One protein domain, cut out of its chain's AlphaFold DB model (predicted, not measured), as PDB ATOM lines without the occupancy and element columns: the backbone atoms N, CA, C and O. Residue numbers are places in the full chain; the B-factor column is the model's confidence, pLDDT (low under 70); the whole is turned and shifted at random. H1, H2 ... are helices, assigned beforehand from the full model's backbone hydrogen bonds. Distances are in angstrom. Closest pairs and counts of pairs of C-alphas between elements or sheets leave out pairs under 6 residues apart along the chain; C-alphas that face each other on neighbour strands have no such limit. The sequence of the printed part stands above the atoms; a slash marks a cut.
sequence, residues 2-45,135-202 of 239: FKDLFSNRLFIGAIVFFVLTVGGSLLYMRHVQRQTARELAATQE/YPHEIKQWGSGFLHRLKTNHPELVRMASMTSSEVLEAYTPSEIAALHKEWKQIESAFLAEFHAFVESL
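Overview. This is residues 2 to 45 and 135 to 202 of the 239 residues of an uncharacterized protein of Candidatus Poribacteria bacterium (UniProt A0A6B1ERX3). One long helix, H1, runs the length of the model; H2 and H5 run beside its first part in a loose up-and-down bundle, each against the one before, with short H3 and H4 near one end. Residues 31 to 45 of H1 stick out as a free arm. The 112 printed residues have five named helices, H1 to H5, and no named strand: all helix. The whole is loose, radius of gyration of the C-alphas 18.8 A, spanning 68 by 30 by 23 A.

Along the chain. H1, residues 2 to 45, runs 63.1 A from (8.171, 6.208, -46.186), with a kink of 26 degrees near residue 18. H2 is residues 136 to 153, 25.7 A; H3 155 to 162; H4 165 to 171; H5 174 to 201, 40.1 A, ending at (0.413, -18.959, -18.742).

Arrangement. H1 touches H2 with residues 19 to 27 alone, closest C-alphas Leu 26 and Pro 136, 5.8 A, opposite ways at a shallow 28 degrees. H2 and H4 are apart. Every O i to N i+4 pair is within hydrogen-bond range in H2 to H5, 39 of 40 in H1.

Size, cuts and confidence. Residues 46 to 134 are cut out, C-alphas 45 and 135 being 29.3 A apart. Residues 2 to 30, 33 to 34 and 135 to 136 have pLDDT under 70.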
ATOM      1  N   PHE A   2       7.058   7.149 -46.420       41.88
ATOM      2  CA  PHE A   2       8.171   6.208 -46.186       41.88
ATOM      3  C   PHE A   2       8.781   6.282 -44.779       41.88
ATOM      4  O   PHE A   2       9.099   5.244 -44.229       41.88
ATOM      5  N   LYS A   3       8.865   7.454 -44.134       54.16
ATOM      6  CA  LYS A   3       9.364   7.568 -42.746       54.16
ATOM      7  C   LYS A   3       8.650   6.643 -41.740       54.16
ATOM      8  O   LYS A   3       9.326   6.085 -40.883       54.16
ATOM      9  N   ASP A   4       7.346   6.408 -41.890       56.50
ATOM     10  CA  ASP A   4       6.602   5.489 -41.012       56.50
ATOM     11  C   ASP A   4       6.986   4.021 -41.237       56.50
ATOM     12  O   ASP A   4       7.044   3.242 -40.288       56.50
ATOM     13  N   LEU A   5       7.349   3.649 -42.470       48.50
ATOM     14  CA  LEU A   5       7.838   2.303 -42.795       48.50
ATOM     15  C   LEU A   5       9.195   2.004 -42.140       48.50
ATOM     16  O   LEU A   5       9.451   0.867 -41.752       48.50
ATOM     17  N   PHE A   6      10.055   3.012 -41.964       52.38
ATOM     18  CA  PHE A   6      11.341   2.839 -41.277       52.38
ATOM     19  C   PHE A   6      11.194   2.828 -39.750       52.38
ATOM     20  O   PHE A   6      11.888   2.055 -39.091       52.38
ATOM     21  N   SER A   7      10.254   3.594 -39.184       57.03
ATOM     22  CA  SER A   7       9.901   3.478 -37.761       57.03
ATOM     23  C   SER A   7       9.338   2.091 -37.422       57.03
ATOM     24  O   SER A   7       9.598   1.568 -36.343       57.03
ATOM     25  N   ASN A   8       8.642   1.448 -38.364       52.41
ATOM     26  CA  ASN A   8       8.121   0.090 -38.182       52.41
ATOM     27  C   ASN A   8       9.198  -1.004 -38.380       52.41
ATOM     28  O   ASN A   8       9.132  -2.070 -37.772       52.41
ATOM     29  N   ARG A   9      10.262  -0.730 -39.151       53.88
ATOM     30  CA  ARG A   9      11.452  -1.606 -39.235       53.88
ATOM     31  C   ARG A   9      12.244  -1.666 -37.932       53.88
ATOM     32  O   ARG A   9      12.780  -2.721 -37.606       53.88
ATOM     33  N   LEU A  10      12.280  -0.574 -37.166       57.19
ATOM     34  CA  LEU A  10      12.802  -0.592 -35.795       57.19
ATOM     35  C   LEU A  10      12.019  -1.568 -34.914       57.19
ATOM     36  O   LEU A  10      12.618  -2.236 -34.082       57.19
ATOM     37  N   PHE A  11      10.713  -1.701 -35.146       56.22
ATOM     38  CA  PHE A  11       9.855  -2.625 -34.414       56.22
ATOM     39  C   PHE A  11      10.062  -4.090 -34.835       56.22
ATOM     40  O   PHE A  11      10.137  -4.962 -33.979       56.22
ATOM     41  N   ILE A  12      10.267  -4.372 -36.128       53.62
ATOM     42  CA  ILE A  12      10.709  -5.696 -36.620       53.62
ATOM     43  C   ILE A  12      12.056  -6.084 -36.005       53.62
ATOM     44  O   ILE A  12      12.223  -7.197 -35.503       53.62
ATOM     45  N   GLY A  13      13.003  -5.142 -36.023       64.00
ATOM     46  CA  GLY A  13      14.279  -5.278 -35.338       64.00
ATOM     47  C   GLY A  13      14.068  -5.550 -33.854       64.00
ATOM     48  O   GLY A  13      14.687  -6.464 -33.334       64.00
ATOM     49  N   ALA A  14      13.147  -4.838 -33.203       61.44
ATOM     50  CA  ALA A  14      12.823  -5.022 -31.796       61.44
ATOM     51  C   ALA A  14      12.191  -6.388 -31.507       61.44
ATOM     52  O   ALA A  14      12.596  -6.996 -30.535       61.44
ATOM     53  N   ILE A  15      11.289  -6.925 -32.337       65.00
ATOM     54  CA  ILE A  15      10.681  -8.254 -32.116       65.00
ATOM     55  C   ILE A  15      11.696  -9.375 -32.349       65.00
ATOM     56  O   ILE A  15      11.836 -10.268 -31.517       65.00
ATOM     57  N   VAL A  16      12.416  -9.360 -33.474       61.34
ATOM     58  CA  VAL A  16      13.430 -10.392 -33.765       61.34
ATOM     59  C   VAL A  16      14.546 -10.333 -32.733       61.34
ATOM     60  O   VAL A  16      15.029 -11.370 -32.278       61.34
ATOM     61  N   PHE A  17      14.924  -9.122 -32.335       58.97
ATOM     62  CA  PHE A  17      15.864  -8.929 -31.256       58.97
ATOM     63  C   PHE A  17      15.298  -9.424 -29.933       58.97
ATOM     64  O   PHE A  17      15.953 -10.221 -29.294       58.97
ATOM     65  N   PHE A  18      14.072  -9.069 -29.570       65.06
ATOM     66  CA  PHE A  18      13.416  -9.527 -28.352       65.06
ATOM     67  C   PHE A  18      13.398 -11.057 -28.264       65.06
ATOM     68  O   PHE A  18      13.752 -11.627 -27.239       65.06
ATOM     69  N   VAL A  19      13.108 -11.758 -29.363       67.44
ATOM     70  CA  VAL A  19      13.214 -13.225 -29.405       67.44
ATOM     71  C   VAL A  19      14.668 -13.697 -29.239       67.44
ATOM     72  O   VAL A  19      14.920 -14.668 -28.522       67.44
ATOM     73  N   LEU A  20      15.633 -13.025 -29.874       62.19
ATOM     74  CA  LEU A  20      17.062 -13.337 -29.752       62.19
ATOM     75  C   LEU A  20      17.625 -13.058 -28.361       62.19
ATOM     76  O   LEU A  20      18.519 -13.783 -27.933       62.19
ATOM     77  N   THR A  21      17.123 -12.058 -27.654       58.72
ATOM     78  CA  THR A  21      17.660 -11.649 -26.362       58.72
ATOM     79  C   THR A  21      16.908 -12.265 -25.219       58.72
ATOM     80  O   THR A  21      17.557 -12.730 -24.306       58.72
ATOM     81  N   VAL A  22      15.588 -12.428 -25.277       65.38
ATOM     82  CA  VAL A  22      14.913 -13.297 -24.311       65.38
ATOM     83  C   VAL A  22      15.491 -14.707 -24.444       65.38
ATOM     84  O   VAL A  22      15.908 -15.309 -23.456       65.38
ATOM     85  N   GLY A  23      15.656 -15.201 -25.677       61.94
ATOM     86  CA  GLY A  23      16.366 -16.455 -25.934       61.94
ATOM     87  C   GLY A  23      17.829 -16.441 -25.468       61.94
ATOM     88  O   GLY A  23      18.302 -17.426 -24.900       61.94
ATOM     89  N   GLY A  24      18.546 -15.338 -25.681       62.72
ATOM     90  CA  GLY A  24      19.967 -15.165 -25.371       62.72
ATOM     91  C   GLY A  24      20.252 -15.032 -23.877       62.72
ATOM     92  O   GLY A  24      21.102 -15.745 -23.356       62.72
ATOM     93  N   SER A  25      19.497 -14.198 -23.171       59.62
ATOM     94  CA  SER A  25      19.518 -13.993 -21.722       59.62
ATOM     95  C   SER A  25      19.185 -15.284 -20.983       59.62
ATOM     96  O   SER A  25      19.874 -15.637 -20.030       59.62
ATOM     97  N   LEU A  26      18.223 -16.073 -21.470       58.34
ATOM     98  CA  LEU A  26      17.934 -17.398 -20.910       58.34
ATOM     99  C   LEU A  26      19.075 -18.397 -21.140       58.34
ATOM    100  O   LEU A  26      19.391 -19.201 -20.258       58.34
ATOM    101  N   LEU A  27      19.720 -18.356 -22.311       61.75
ATOM    102  CA  LEU A  27      20.911 -19.167 -22.582       61.75
ATOM    103  C   LEU A  27      22.099 -18.736 -21.716       61.75
ATOM    104  O   LEU A  27      22.831 -19.599 -21.225       61.75
ATOM    105  N   TYR A  28      22.267 -17.434 -21.492       65.00
ATOM    106  CA  TYR A  28      23.299 -16.870 -20.631       65.00
ATOM    107  C   TYR A  28      23.067 -17.245 -19.168       65.00
ATOM    108  O   TYR A  28      23.969 -17.768 -18.520       65.00
ATOM    109  N   MET A  29      21.839 -17.115 -18.667       62.44
ATOM    110  CA  MET A  29      21.470 -17.518 -17.308       62.44
ATOM    111  C   MET A  29      21.709 -19.019 -17.093       62.44
ATOM    112  O   MET A  29      22.256 -19.424 -16.070       62.44
ATOM    113  N   ARG A  30      21.431 -19.851 -18.106       63.12
ATOM    114  CA  ARG A  30      21.789 -21.279 -18.101       63.12
ATOM    115  C   ARG A  30      23.303 -21.517 -18.117       63.12
ATOM    116  O   ARG A  30      23.770 -22.493 -17.527       63.12
ATOM    117  N   HIS A  31      24.072 -20.683 -18.815       70.38
ATOM    118  CA  HIS A  31      25.532 -20.762 -18.824       70.38
ATOM    119  C   HIS A  31      26.106 -20.434 -17.442       70.38
ATOM    120  O   HIS A  31      26.864 -21.239 -16.903       70.38
ATOM    121  N   VAL A  32      25.657 -19.330 -16.841       72.44
ATOM    122  CA  VAL A  32      26.062 -18.898 -15.500       72.44
ATOM    123  C   VAL A  32      25.669 -19.945 -14.461       72.44
ATOM    124  O   VAL A  32      26.532 -20.406 -13.730       72.44
ATOM    125  N   GLN A  33      24.427 -20.445 -14.467       68.69
ATOM    126  CA  GLN A  33      24.004 -21.516 -13.552       68.69
ATOM    127  C   GLN A  33      24.880 -22.772 -13.664       68.69
ATOM    128  O   GLN A  33      25.210 -23.393 -12.655       68.69
ATOM    129  N   ARG A  34      25.303 -23.150 -14.879       68.12
ATOM    130  CA  ARG A  34      26.232 -24.275 -15.079       68.12
ATOM    131  C   ARG A  34      27.634 -23.977 -14.562       68.12
ATOM    132  O   ARG A  34      28.276 -24.895 -14.058       68.12
ATOM    133  N   GLN A  35      28.117 -22.747 -14.711       71.75
ATOM    134  CA  GLN A  35      29.407 -22.339 -14.158       71.75
ATOM    135  C   GLN A  35      29.359 -22.332 -12.632       71.75
ATOM    136  O   GLN A  35      30.169 -23.013 -12.014       71.75
ATOM    137  N   THR A  36      28.349 -21.707 -12.031       75.62
ATOM    138  CA  THR A  36      28.170 -21.664 -10.576       75.62
ATOM    139  C   THR A  36      28.002 -23.062  -9.985       75.62
ATOM    140  O   THR A  36      28.623 -23.376  -8.977       75.62
ATOM    141  N   ALA A  37      27.236 -23.951 -10.630       72.31
ATOM    142  CA  ALA A  37      27.101 -25.337 -10.179       72.31
ATOM    143  C   ALA A  37      28.428 -26.114 -10.249       72.31
ATOM    144  O   ALA A  37      28.724 -26.910  -9.360       72.31
ATOM    145  N   ARG A  38      29.249 -25.877 -11.283       78.75
ATOM    146  CA  ARG A  38      30.589 -26.480 -11.399       78.75
ATOM    147  C   ARG A  38      31.553 -25.935 -10.356       78.75
ATOM    148  O   ARG A  38      32.319 -26.707  -9.794       78.75
ATOM    149  N   GLU A  39      31.513 -24.635 -10.093       79.75
ATOM    150  CA  GLU A  39      32.346 -24.003  -9.072       79.75
ATOM    151  C   GLU A  39      31.954 -24.465  -7.672       79.75
ATOM    152  O   GLU A  39      32.832 -24.818  -6.889       79.75
ATOM    153  N   LEU A  40      30.656 -24.570  -7.375       83.94
ATOM    154  CA  LEU A  40      30.170 -25.157  -6.125       83.94
ATOM    155  C   LEU A  40      30.630 -26.609  -5.969       83.94
ATOM    156  O   LEU A  40      31.163 -26.954  -4.918       83.94
ATOM    157  N   ALA A  41      30.503 -27.436  -7.012       81.75
ATOM    158  CA  ALA A  41      30.971 -28.822  -6.980       81.75
ATOM    159  C   ALA A  41      32.493 -28.918  -6.768       81.75
ATOM    160  O   ALA A  41      32.946 -29.658  -5.898       81.75
ATOM    161  N   ALA A  42      33.283 -28.115  -7.487       83.38
ATOM    162  CA  ALA A  42      34.737 -28.076  -7.337       83.38
ATOM    163  C   ALA A  42      35.170 -27.565  -5.951       83.38
ATOM    164  O   ALA A  42      36.143 -28.050  -5.373       83.38
ATOM    165  N   THR A  43      34.442 -26.598  -5.390       85.25
ATOM    166  CA  THR A  43      34.701 -26.084  -4.038       85.25
ATOM    167  C   THR A  43      34.349 -27.138  -2.991       85.25
ATOM    168  O   THR A  43      35.111 -27.345  -2.050       85.25
ATOM    169  N   GLN A  44      33.247 -27.866  -3.184       86.00
ATOM    170  CA  GLN A  44      32.843 -28.957  -2.305       86.00
ATOM    171  C   GLN A  44      33.841 -30.127  -2.337       86.00
ATOM    172  O   GLN A  44      34.145 -30.689  -1.286       86.00
ATOM    173  N   GLU A  45      34.401 -30.464  -3.505       83.88
ATOM    174  CA  GLU A  45      35.487 -31.450  -3.622       83.88
ATOM    175  C   GLU A  45      36.755 -30.999  -2.888       83.88
ATOM    176  O   GLU A  45      37.310 -31.769  -2.106       83.88
ATOM    177  N   TYR A 135      12.140 -23.705 -17.021       64.31
ATOM    178  CA  TYR A 135      11.385 -22.829 -17.929       64.31
ATOM    179  C   TYR A 135      12.133 -22.163 -19.109       64.31
ATOM    180  O   TYR A 135      11.461 -21.667 -20.016       64.31
ATOM    181  N   PRO A 136      13.483 -22.211 -19.245       67.06
ATOM    182  CA  PRO A 136      14.149 -21.789 -20.485       67.06
ATOM    183  C   PRO A 136      13.687 -22.584 -21.710       67.06
ATOM    184  O   PRO A 136      13.795 -22.114 -22.841       67.06
ATOM    185  N   HIS A 137      13.215 -23.815 -21.490       72.69
ATOM    186  CA  HIS A 137      12.701 -24.662 -22.553       72.69
ATOM    187  C   HIS A 137      11.373 -24.136 -23.102       72.69
ATOM    188  O   HIS A 137      11.229 -24.062 -24.316       72.69
ATOM    189  N   GLU A 138      10.445 -23.720 -22.240       73.62
ATOM    190  CA  GLU A 138       9.113 -23.250 -22.644       73.62
ATOM    191  C   GLU A 138       9.179 -21.931 -23.407       73.62
ATOM    192  O   GLU A 138       8.611 -21.830 -24.491       73.62
ATOM    193  N   ILE A 139       9.962 -20.962 -22.921       71.44
ATOM    194  CA  ILE A 139      10.158 -19.689 -23.629       71.44
ATOM    195  C   ILE A 139      10.818 -19.933 -24.996       71.44
ATOM    196  O   ILE A 139      10.400 -19.379 -26.015       71.44
ATOM    197  N   LYS A 140      11.817 -20.825 -25.053       74.69
ATOM    198  CA  LYS A 140      12.466 -21.210 -26.314       74.69
ATOM    199  C   LYS A 140      11.501 -21.939 -27.254       74.69
ATOM    200  O   LYS A 140      11.535 -21.710 -28.465       74.69
ATOM    201  N   GLN A 141      10.658 -22.819 -26.729       82.25
ATOM    202  CA  GLN A 141       9.675 -23.573 -27.504       82.25
ATOM    203  C   GLN A 141       8.582 -22.652 -28.050       82.25
ATOM    204  O   GLN A 141       8.268 -22.728 -29.236       82.25
ATOM    205  N   TRP A 142       8.073 -21.728 -27.235       85.31
ATOM    206  CA  TRP A 142       7.128 -20.707 -27.674       85.31
ATOM    207  C   TRP A 142       7.743 -19.816 -28.757       85.31
ATOM    208  O   TRP A 142       7.185 -19.713 -29.851       85.31
ATOM    209  N   GLY A 143       8.938 -19.264 -28.512       78.31
ATOM    210  CA  GLY A 143       9.615 -18.378 -29.462       78.31
ATOM    211  C   GLY A 143       9.935 -19.065 -30.792       78.31
ATOM    212  O   GLY A 143       9.693 -18.506 -31.863       78.31
ATOM    213  N   SER A 144      10.416 -20.312 -30.755       79.31
ATOM    214  CA  SER A 144      10.653 -21.097 -31.976       79.31
ATOM    215  C   SER A 144       9.356 -21.468 -32.701       79.31
ATOM    216  O   SER A 144       9.317 -21.399 -33.930       79.31
ATOM    217  N   GLY A 145       8.287 -21.790 -31.968       84.12
ATOM    218  CA  GLY A 145       6.962 -22.052 -32.527       84.12
ATOM    219  C   GLY A 145       6.362 -20.827 -33.219       84.12
ATOM    220  O   GLY A 145       5.872 -20.944 -34.344       84.12
ATOM    221  N   PHE A 146       6.459 -19.651 -32.597       80.38
ATOM    222  CA  PHE A 146       6.024 -18.388 -33.193       80.38
ATOM    223  C   PHE A 146       6.818 -18.069 -34.464       80.38
ATOM    224  O   PHE A 146       6.227 -17.850 -35.520       80.38
ATOM    225  N   LEU A 147       8.155 -18.133 -34.409       79.31
ATOM    226  CA  LEU A 147       8.999 -17.898 -35.586       79.31
ATOM    227  C   LEU A 147       8.704 -18.881 -36.723       79.31
ATOM    228  O   LEU A 147       8.742 -18.498 -37.892       79.31
ATOM    229  N   HIS A 148       8.418 -20.143 -36.401       85.00
ATOM    230  CA  HIS A 148       8.038 -21.135 -37.398       85.00
ATOM    231  C   HIS A 148       6.698 -20.788 -38.063       85.00
ATOM    232  O   HIS A 148       6.625 -20.791 -39.293       85.00
ATOM    233  N   ARG A 149       5.669 -20.419 -37.285       86.19
ATOM    234  CA  ARG A 149       4.378 -19.952 -37.826       86.19
ATOM    235  C   ARG A 149       4.540 -18.697 -38.676       86.19
ATOM    236  O   ARG A 149       4.003 -18.650 -39.776       86.19
ATOM    237  N   LEU A 150       5.334 -17.729 -38.218       79.81
ATOM    238  CA  LEU A 150       5.606 -16.495 -38.953       79.81
ATOM    239  C   LEU A 150       6.268 -16.783 -40.307       79.81
ATOM    240  O   LEU A 150       5.815 -16.287 -41.332       79.81
ATOM    241  N   LYS A 151       7.296 -17.640 -40.332       83.69
ATOM    242  CA  LYS A 151       7.968 -18.056 -41.576       83.69
ATOM    243  C   LYS A 151       7.049 -18.819 -42.523       83.69
ATOM    244  O   LYS A 151       7.178 -18.669 -43.732       83.69
ATOM    245  N   THR A 152       6.161 -19.643 -41.975       86.06
ATOM    246  CA  THR A 152       5.271 -20.503 -42.763       86.06
ATOM    247  C   THR A 152       4.112 -19.710 -43.359       86.06
ATOM    248  O   THR A 152       3.816 -19.853 -44.540       86.06
ATOM    249  N   ASN A 153       3.482 -18.854 -42.556       85.69
ATOM    250  CA  ASN A 153       2.267 -18.143 -42.943       85.69
ATOM    251  C   ASN A 153       2.562 -16.800 -43.622       85.69
ATOM    252  O   ASN A 153       1.749 -16.337 -44.414       85.69
ATOM    253  N   HIS A 154       3.718 -16.188 -43.333       84.25
ATOM    254  CA  HIS A 154       4.067 -14.836 -43.783       84.25
ATOM    255  C   HIS A 154       5.510 -14.741 -44.321       84.25
ATOM    256  O   HIS A 154       6.309 -13.923 -43.846       84.25
ATOM    257  N   PRO A 155       5.883 -15.564 -45.320       86.25
ATOM    258  CA  PRO A 155       7.255 -15.622 -45.824       86.25
ATOM    259  C   PRO A 155       7.732 -14.284 -46.410       86.25
ATOM    260  O   PRO A 155       8.894 -13.924 -46.226       86.25
ATOM    261  N   GLU A 156       6.844 -13.513 -47.046       82.12
ATOM    262  CA  GLU A 156       7.175 -12.205 -47.629       82.12
ATOM    263  C   GLU A 156       7.545 -11.164 -46.570       82.12
ATOM    264  O   GLU A 156       8.458 -10.369 -46.779       82.12
ATOM    265  N   LEU A 157       6.915 -11.200 -45.393       77.56
ATOM    266  CA  LEU A 157       7.267 -10.299 -44.296       77.56
ATOM    267  C   LEU A 157       8.605 -10.667 -43.665       77.56
ATOM    268  O   LEU A 157       9.400  -9.780 -43.357       77.56
ATOM    269  N   VAL A 158       8.896 -11.965 -43.535       79.88
ATOM    270  CA  VAL A 158      10.221 -12.429 -43.095       79.88
ATOM    271  C   VAL A 158      11.295 -12.038 -44.111       79.88
ATOM    272  O   VAL A 158      12.371 -11.585 -43.720       79.88
ATOM    273  N   ARG A 159      10.999 -12.155 -45.410       81.25
ATOM    274  CA  ARG A 159      11.899 -11.716 -46.480       81.25
ATOM    275  C   ARG A 159      12.146 -10.212 -46.392       81.25
ATOM    276  O   ARG A 159      13.295  -9.797 -46.270       81.25
ATOM    277  N   MET A 160      11.085  -9.410 -46.335       76.19
ATOM    278  CA  MET A 160      11.158  -7.952 -46.236       76.19
ATOM    279  C   MET A 160      11.924  -7.484 -44.987       76.19
ATOM    280  O   MET A 160      12.675  -6.512 -45.060       76.19
ATOM    281  N   ALA A 161      11.781  -8.187 -43.859       74.56
ATOM    282  CA  ALA A 161      12.514  -7.921 -42.619       74.56
ATOM    283  C   ALA A 161      14.034  -8.117 -42.752       74.56
ATOM    284  O   ALA A 161      14.800  -7.450 -42.058       74.56
ATOM    285  N   SER A 162      14.471  -9.019 -43.636       77.94
ATOM    286  CA  SER A 162      15.893  -9.284 -43.898       77.94
ATOM    287  C   SER A 162      16.527  -8.340 -44.923       77.94
ATOM    288  O   SER A 162      17.747  -8.313 -45.053       77.94
ATOM    289  N   MET A 163      15.712  -7.562 -45.635       77.44
ATOM    290  CA  MET A 163      16.159  -6.683 -46.710       77.44
ATOM    291  C   MET A 163      16.487  -5.286 -46.180       77.44
ATOM    292  O   MET A 163      15.791  -4.717 -45.330       77.44
ATOM    293  N   THR A 164      17.508  -4.660 -46.746       80.31
ATOM    294  CA  THR A 164      17.758  -3.224 -46.615       80.31
ATOM    295  C   THR A 164      16.599  -2.420 -47.204       80.31
ATOM    296  O   THR A 164      15.683  -2.941 -47.848       80.31
ATOM    297  N   SER A 165      16.571  -1.123 -46.924       75.19
ATOM    298  CA  SER A 165      15.456  -0.298 -47.376       75.19
ATOM    299  C   SER A 165      15.497  -0.011 -48.871       75.19
ATOM    300  O   SER A 165      14.437   0.087 -49.477       75.19
ATOM    301  N   SER A 166      16.689   0.081 -49.468       79.62
ATOM    302  CA  SER A 166      16.853   0.167 -50.923       79.62
ATOM    303  C   SER A 166      16.351  -1.103 -51.604       79.62
ATOM    304  O   SER A 166      15.532  -1.009 -52.508       79.62
ATOM    305  N   GLU A 167      16.731  -2.279 -51.095       86.25
ATOM    306  CA  GLU A 167      16.284  -3.565 -51.648       86.25
ATOM    307  C   GLU A 167      14.757  -3.708 -51.615       86.25
ATOM    308  O   GLU A 167      14.168  -4.246 -52.546       86.25
ATOM    309  N   VAL A 168      14.082  -3.203 -50.575       80.12
ATOM    310  CA  VAL A 168      12.609  -3.249 -50.520       80.12
ATOM    311  C   VAL A 168      11.954  -2.296 -51.510       80.12
ATOM    312  O   VAL A 168      10.934  -2.651 -52.089       80.12
ATOM    313  N   LEU A 169      12.524  -1.110 -51.730       87.12
ATOM    314  CA  LEU A 169      11.997  -0.171 -52.724       87.12
ATOM    315  C   LEU A 169      12.211  -0.663 -54.161       87.12
ATOM    316  O   LEU A 169      11.420  -0.326 -55.036       87.12
ATOM    317  N   GLU A 170      13.261  -1.448 -54.398       93.69
ATOM    318  CA  GLU A 170      13.523  -2.080 -55.693       93.69
ATOM    319  C   GLU A 170      12.649  -3.319 -55.923       93.69
ATOM    320  O   GLU A 170      12.201  -3.556 -57.043       93.69
ATOM    321  N   ALA A 171      12.387  -4.104 -54.874       89.31
ATOM    322  CA  ALA A 171      11.676  -5.375 -54.986       89.31
ATOM    323  C   ALA A 171      10.146  -5.271 -54.895       89.31
ATOM    324  O   ALA A 171       9.470  -6.219 -55.292       89.31
ATOM    325  N   TYR A 172       9.602  -4.175 -54.358       90.50
ATOM    326  CA  TYR A 172       8.165  -4.026 -54.119       90.50
ATOM    327  C   TYR A 172       7.639  -2.673 -54.596       90.50
ATOM    328  O   TYR A 172       8.223  -1.613 -54.366       90.50
ATOM    329  N   THR A 173       6.457  -2.700 -55.200       95.19
ATOM    330  CA  THR A 173       5.699  -1.499 -55.547       95.19
ATOM    331  C   THR A 173       5.139  -0.813 -54.295       95.19
ATOM    332  O   THR A 173       4.882  -1.465 -53.278       95.19
ATOM    333  N   PRO A 174       4.840   0.499 -54.343       90.56
ATOM    334  CA  PRO A 174       4.213   1.199 -53.218       90.56
ATOM    335  C   PRO A 174       2.894   0.569 -52.739       90.56
ATOM    336  O   PRO A 174       2.609   0.578 -51.542       90.56
ATOM    337  N   SER A 175       2.096   0.001 -53.651       92.31
ATOM    338  CA  SER A 175       0.856  -0.713 -53.316       92.31
ATOM    339  C   SER A 175       1.109  -2.022 -52.572       92.31
ATOM    340  O   SER A 175       0.395  -2.317 -51.616       92.31
ATOM    341  N   GLU A 176       2.134  -2.782 -52.962       91.12
ATOM    342  CA  GLU A 176       2.530  -4.011 -52.260       91.12
ATOM    343  C   GLU A 176       3.079  -3.688 -50.874       91.12
ATOM    344  O   GLU A 176       2.692  -4.324 -49.900       91.12
ATOM    345  N   ILE A 177       3.886  -2.632 -50.753       83.75
ATOM    346  CA  ILE A 177       4.376  -2.146 -49.458       83.75
ATOM    347  C   ILE A 177       3.202  -1.761 -48.542       83.75
ATOM    348  O   ILE A 177       3.208  -2.092 -47.357       83.75
ATOM    349  N   ALA A 178       2.171  -1.093 -49.071       86.69
ATOM    350  CA  ALA A 178       0.978  -0.749 -48.298       86.69
ATOM    351  C   ALA A 178       0.181  -1.994 -47.859       86.69
ATOM    352  O   ALA A 178      -0.299  -2.046 -46.723       86.69
ATOM    353  N   ALA A 179       0.061  -3.003 -48.727       87.56
ATOM    354  CA  ALA A 179      -0.586  -4.273 -48.400       87.56
ATOM    355  C   ALA A 179       0.192  -5.047 -47.323       87.56
ATOM    356  O   ALA A 179      -0.396  -5.439 -46.314       87.56
ATOM    357  N   LEU A 180       1.515  -5.165 -47.475       82.06
ATOM    358  CA  LEU A 180       2.411  -5.780 -46.492       82.06
ATOM    359  C   LEU A 180       2.363  -5.044 -45.152       82.06
ATOM    360  O   LEU A 180       2.382  -5.670 -44.100       82.06
ATOM    361  N   HIS A 181       2.242  -3.717 -45.160       81.12
ATOM    362  CA  HIS A 181       2.083  -2.946 -43.931       81.12
ATOM    363  C   HIS A 181       0.762  -3.258 -43.207       81.12
ATOM    364  O   HIS A 181       0.730  -3.352 -41.978       81.12
ATOM    365  N   LYS A 182      -0.331  -3.446 -43.955       87.62
ATOM    366  CA  LYS A 182      -1.621  -3.862 -43.387       87.62
ATOM    367  C   LYS A 182      -1.537  -5.270 -42.797       87.62
ATOM    368  O   LYS A 182      -2.020  -5.485 -41.688       87.62
ATOM    369  N   GLU A 183      -0.914  -6.200 -43.511       84.69
ATOM    370  CA  GLU A 183      -0.681  -7.571 -43.045       84.69
ATOM    371  C   GLU A 183       0.210  -7.592 -41.794       84.69
ATOM    372  O   GLU A 183      -0.107  -8.247 -40.803       84.69
ATOM    373  N   TRP A 184       1.264  -6.774 -41.780       79.88
ATOM    374  CA  TRP A 184       2.142  -6.606 -40.628       79.88
ATOM    375  C   TRP A 184       1.375  -6.175 -39.378       79.88
ATOM    376  O   TRP A 184       1.563  -6.754 -38.313       79.88
ATOM    377  N   LYS A 185       0.459  -5.207 -39.499       82.38
ATOM    378  CA  LYS A 185      -0.368  -4.765 -38.367       82.38
ATOM    379  C   LYS A 185      -1.269  -5.875 -37.819       82.38
ATOM    380  O   LYS A 185      -1.519  -5.917 -36.617       82.38
ATOM    381  N   GLN A 186      -1.731  -6.787 -38.673       84.88
ATOM    382  CA  GLN A 186      -2.505  -7.952 -38.234       84.88
ATOM    383  C   GLN A 186      -1.627  -8.948 -37.468       84.88
ATOM    384  O   GLN A 186      -2.034  -9.436 -36.416       84.88
ATOM    385  N   ILE A 187      -0.410  -9.197 -37.948       79.94
ATOM    386  CA  ILE A 187       0.555 -10.083 -37.280       79.94
ATOM    387  C   ILE A 187       1.034  -9.495 -35.966       79.94
ATOM    388  O   ILE A 187       1.158 -10.226 -34.995       79.94
ATOM    389  N   GLU A 188       1.279  -8.189 -35.913       80.00
ATOM    390  CA  GLU A 188       1.612  -7.476 -34.682       80.00
ATOM    391  C   GLU A 188       0.520  -7.700 -33.632       80.00
ATOM    392  O   GLU A 188       0.816  -8.130 -32.521       80.00
ATOM    393  N   SER A 189      -0.751  -7.518 -34.004       81.25
ATOM    394  CA  SER A 189      -1.874  -7.795 -33.105       81.25
ATOM    395  C   SER A 189      -1.941  -9.265 -32.674       81.25
ATOM    396  O   SER A 189      -2.227  -9.537 -31.510       81.25
ATOM    397  N   ALA A 190      -1.691 -10.209 -33.587       81.75
ATOM    398  CA  ALA A 190      -1.695 -11.638 -33.275       81.75
ATOM    399  C   ALA A 190      -0.534 -12.024 -32.344       81.75
ATOM    400  O   ALA A 190      -0.736 -12.740 -31.369       81.75
ATOM    401  N   PHE A 191       0.665 -11.496 -32.599       82.94
ATOM    402  CA  PHE A 191       1.841 -11.680 -31.756       82.94
ATOM    403  C   PHE A 191       1.602 -11.147 -30.350       82.94
ATOM    404  O   PHE A 191       1.872 -11.857 -29.390       82.94
ATOM    405  N   LEU A 192       1.078  -9.924 -30.221       81.94
ATOM    406  CA  LEU A 192       0.784  -9.329 -28.918       81.94
ATOM    407  C   LEU A 192      -0.212 -10.189 -28.133       81.94
ATOM    408  O   LEU A 192       0.014 -10.452 -26.955       81.94
ATOM    409  N   ALA A 193      -1.260 -10.692 -28.792       84.75
ATOM    410  CA  ALA A 193      -2.225 -11.591 -28.166       84.75
ATOM    411  C   ALA A 193      -1.586 -12.926 -27.731       84.75
ATOM    412  O   ALA A 193      -1.787 -13.366 -26.600       84.75
ATOM    413  N   GLU A 194      -0.783 -13.556 -28.596       84.31
ATOM    414  CA  GLU A 194      -0.078 -14.804 -28.276       84.31
ATOM    415  C   GLU A 194       0.967 -14.623 -27.168       84.31
ATOM    416  O   GLU A 194       1.137 -15.506 -26.328       84.31
ATOM    417  N   PHE A 195       1.673 -13.494 -27.161       83.44
ATOM    418  CA  PHE A 195       2.668 -13.163 -26.151       83.44
ATOM    419  C   PHE A 195       2.015 -12.877 -24.801       83.44
ATOM    420  O   PHE A 195       2.489 -13.377 -23.785       83.44
ATOM    421  N   HIS A 196       0.897 -12.149 -24.783       85.38
ATOM    422  CA  HIS A 196       0.127 -11.930 -23.562       85.38
ATOM    423  C   HIS A 196      -0.364 -13.256 -22.979       85.38
ATOM    424  O   HIS A 196      -0.094 -13.546 -21.817       85.38
ATOM    425  N   ALA A 197      -0.981 -14.108 -23.805       86.62
ATOM    426  CA  ALA A 197      -1.424 -15.435 -23.384       86.62
ATOM    427  C   ALA A 197      -0.259 -16.298 -22.867       86.62
ATOM    428  O   ALA A 197      -0.408 -17.035 -21.894       86.62
ATOM    429  N   PHE A 198       0.919 -16.184 -23.488       86.19
ATOM    430  CA  PHE A 198       2.126 -16.850 -23.016       86.19
ATOM    431  C   PHE A 198       2.555 -16.342 -21.637       86.19
ATOM    432  O   PHE A 198       2.725 -17.152 -20.728       86.19
ATOM    433  N   VAL A 199       2.683 -15.027 -21.448       84.88
ATOM    434  CA  VAL A 199       3.062 -14.450 -20.152       84.88
ATOM    435  C   VAL A 199       2.027 -14.794 -19.081       84.88
ATOM    436  O   VAL A 199       2.403 -15.151 -17.972       84.88
ATOM    437  N   GLU A 200       0.734 -14.776 -19.398       88.75
ATOM    438  CA  GLU A 200      -0.325 -15.191 -18.471       88.75
ATOM    439  C   GLU A 200      -0.277 -16.678 -18.111       88.75
ATOM    440  O   GLU A 200      -0.681 -17.037 -17.007       88.75
ATOM    441  N   SER A 201       0.229 -17.529 -19.009       87.00
ATOM    442  CA  SER A 201       0.413 -18.959 -18.742       87.00
ATOM    443  C   SER A 201       1.601 -19.260 -17.825       87.00
ATOM    444  O   SER A 201       1.701 -20.373 -17.304       87.00
ATOM    445  N   LEU A 202       2.497 -18.287 -17.610       83.69
ATOM    446  CA  LEU A 202       3.633 -18.449 -16.711       83.69
ATOM    447  C   LEU A 202       3.189 -18.423 -15.238       83.69
ATOM    448  O   LEU A 202       2.270 -17.681 -14.876       83.69
TER     449      LEU A 202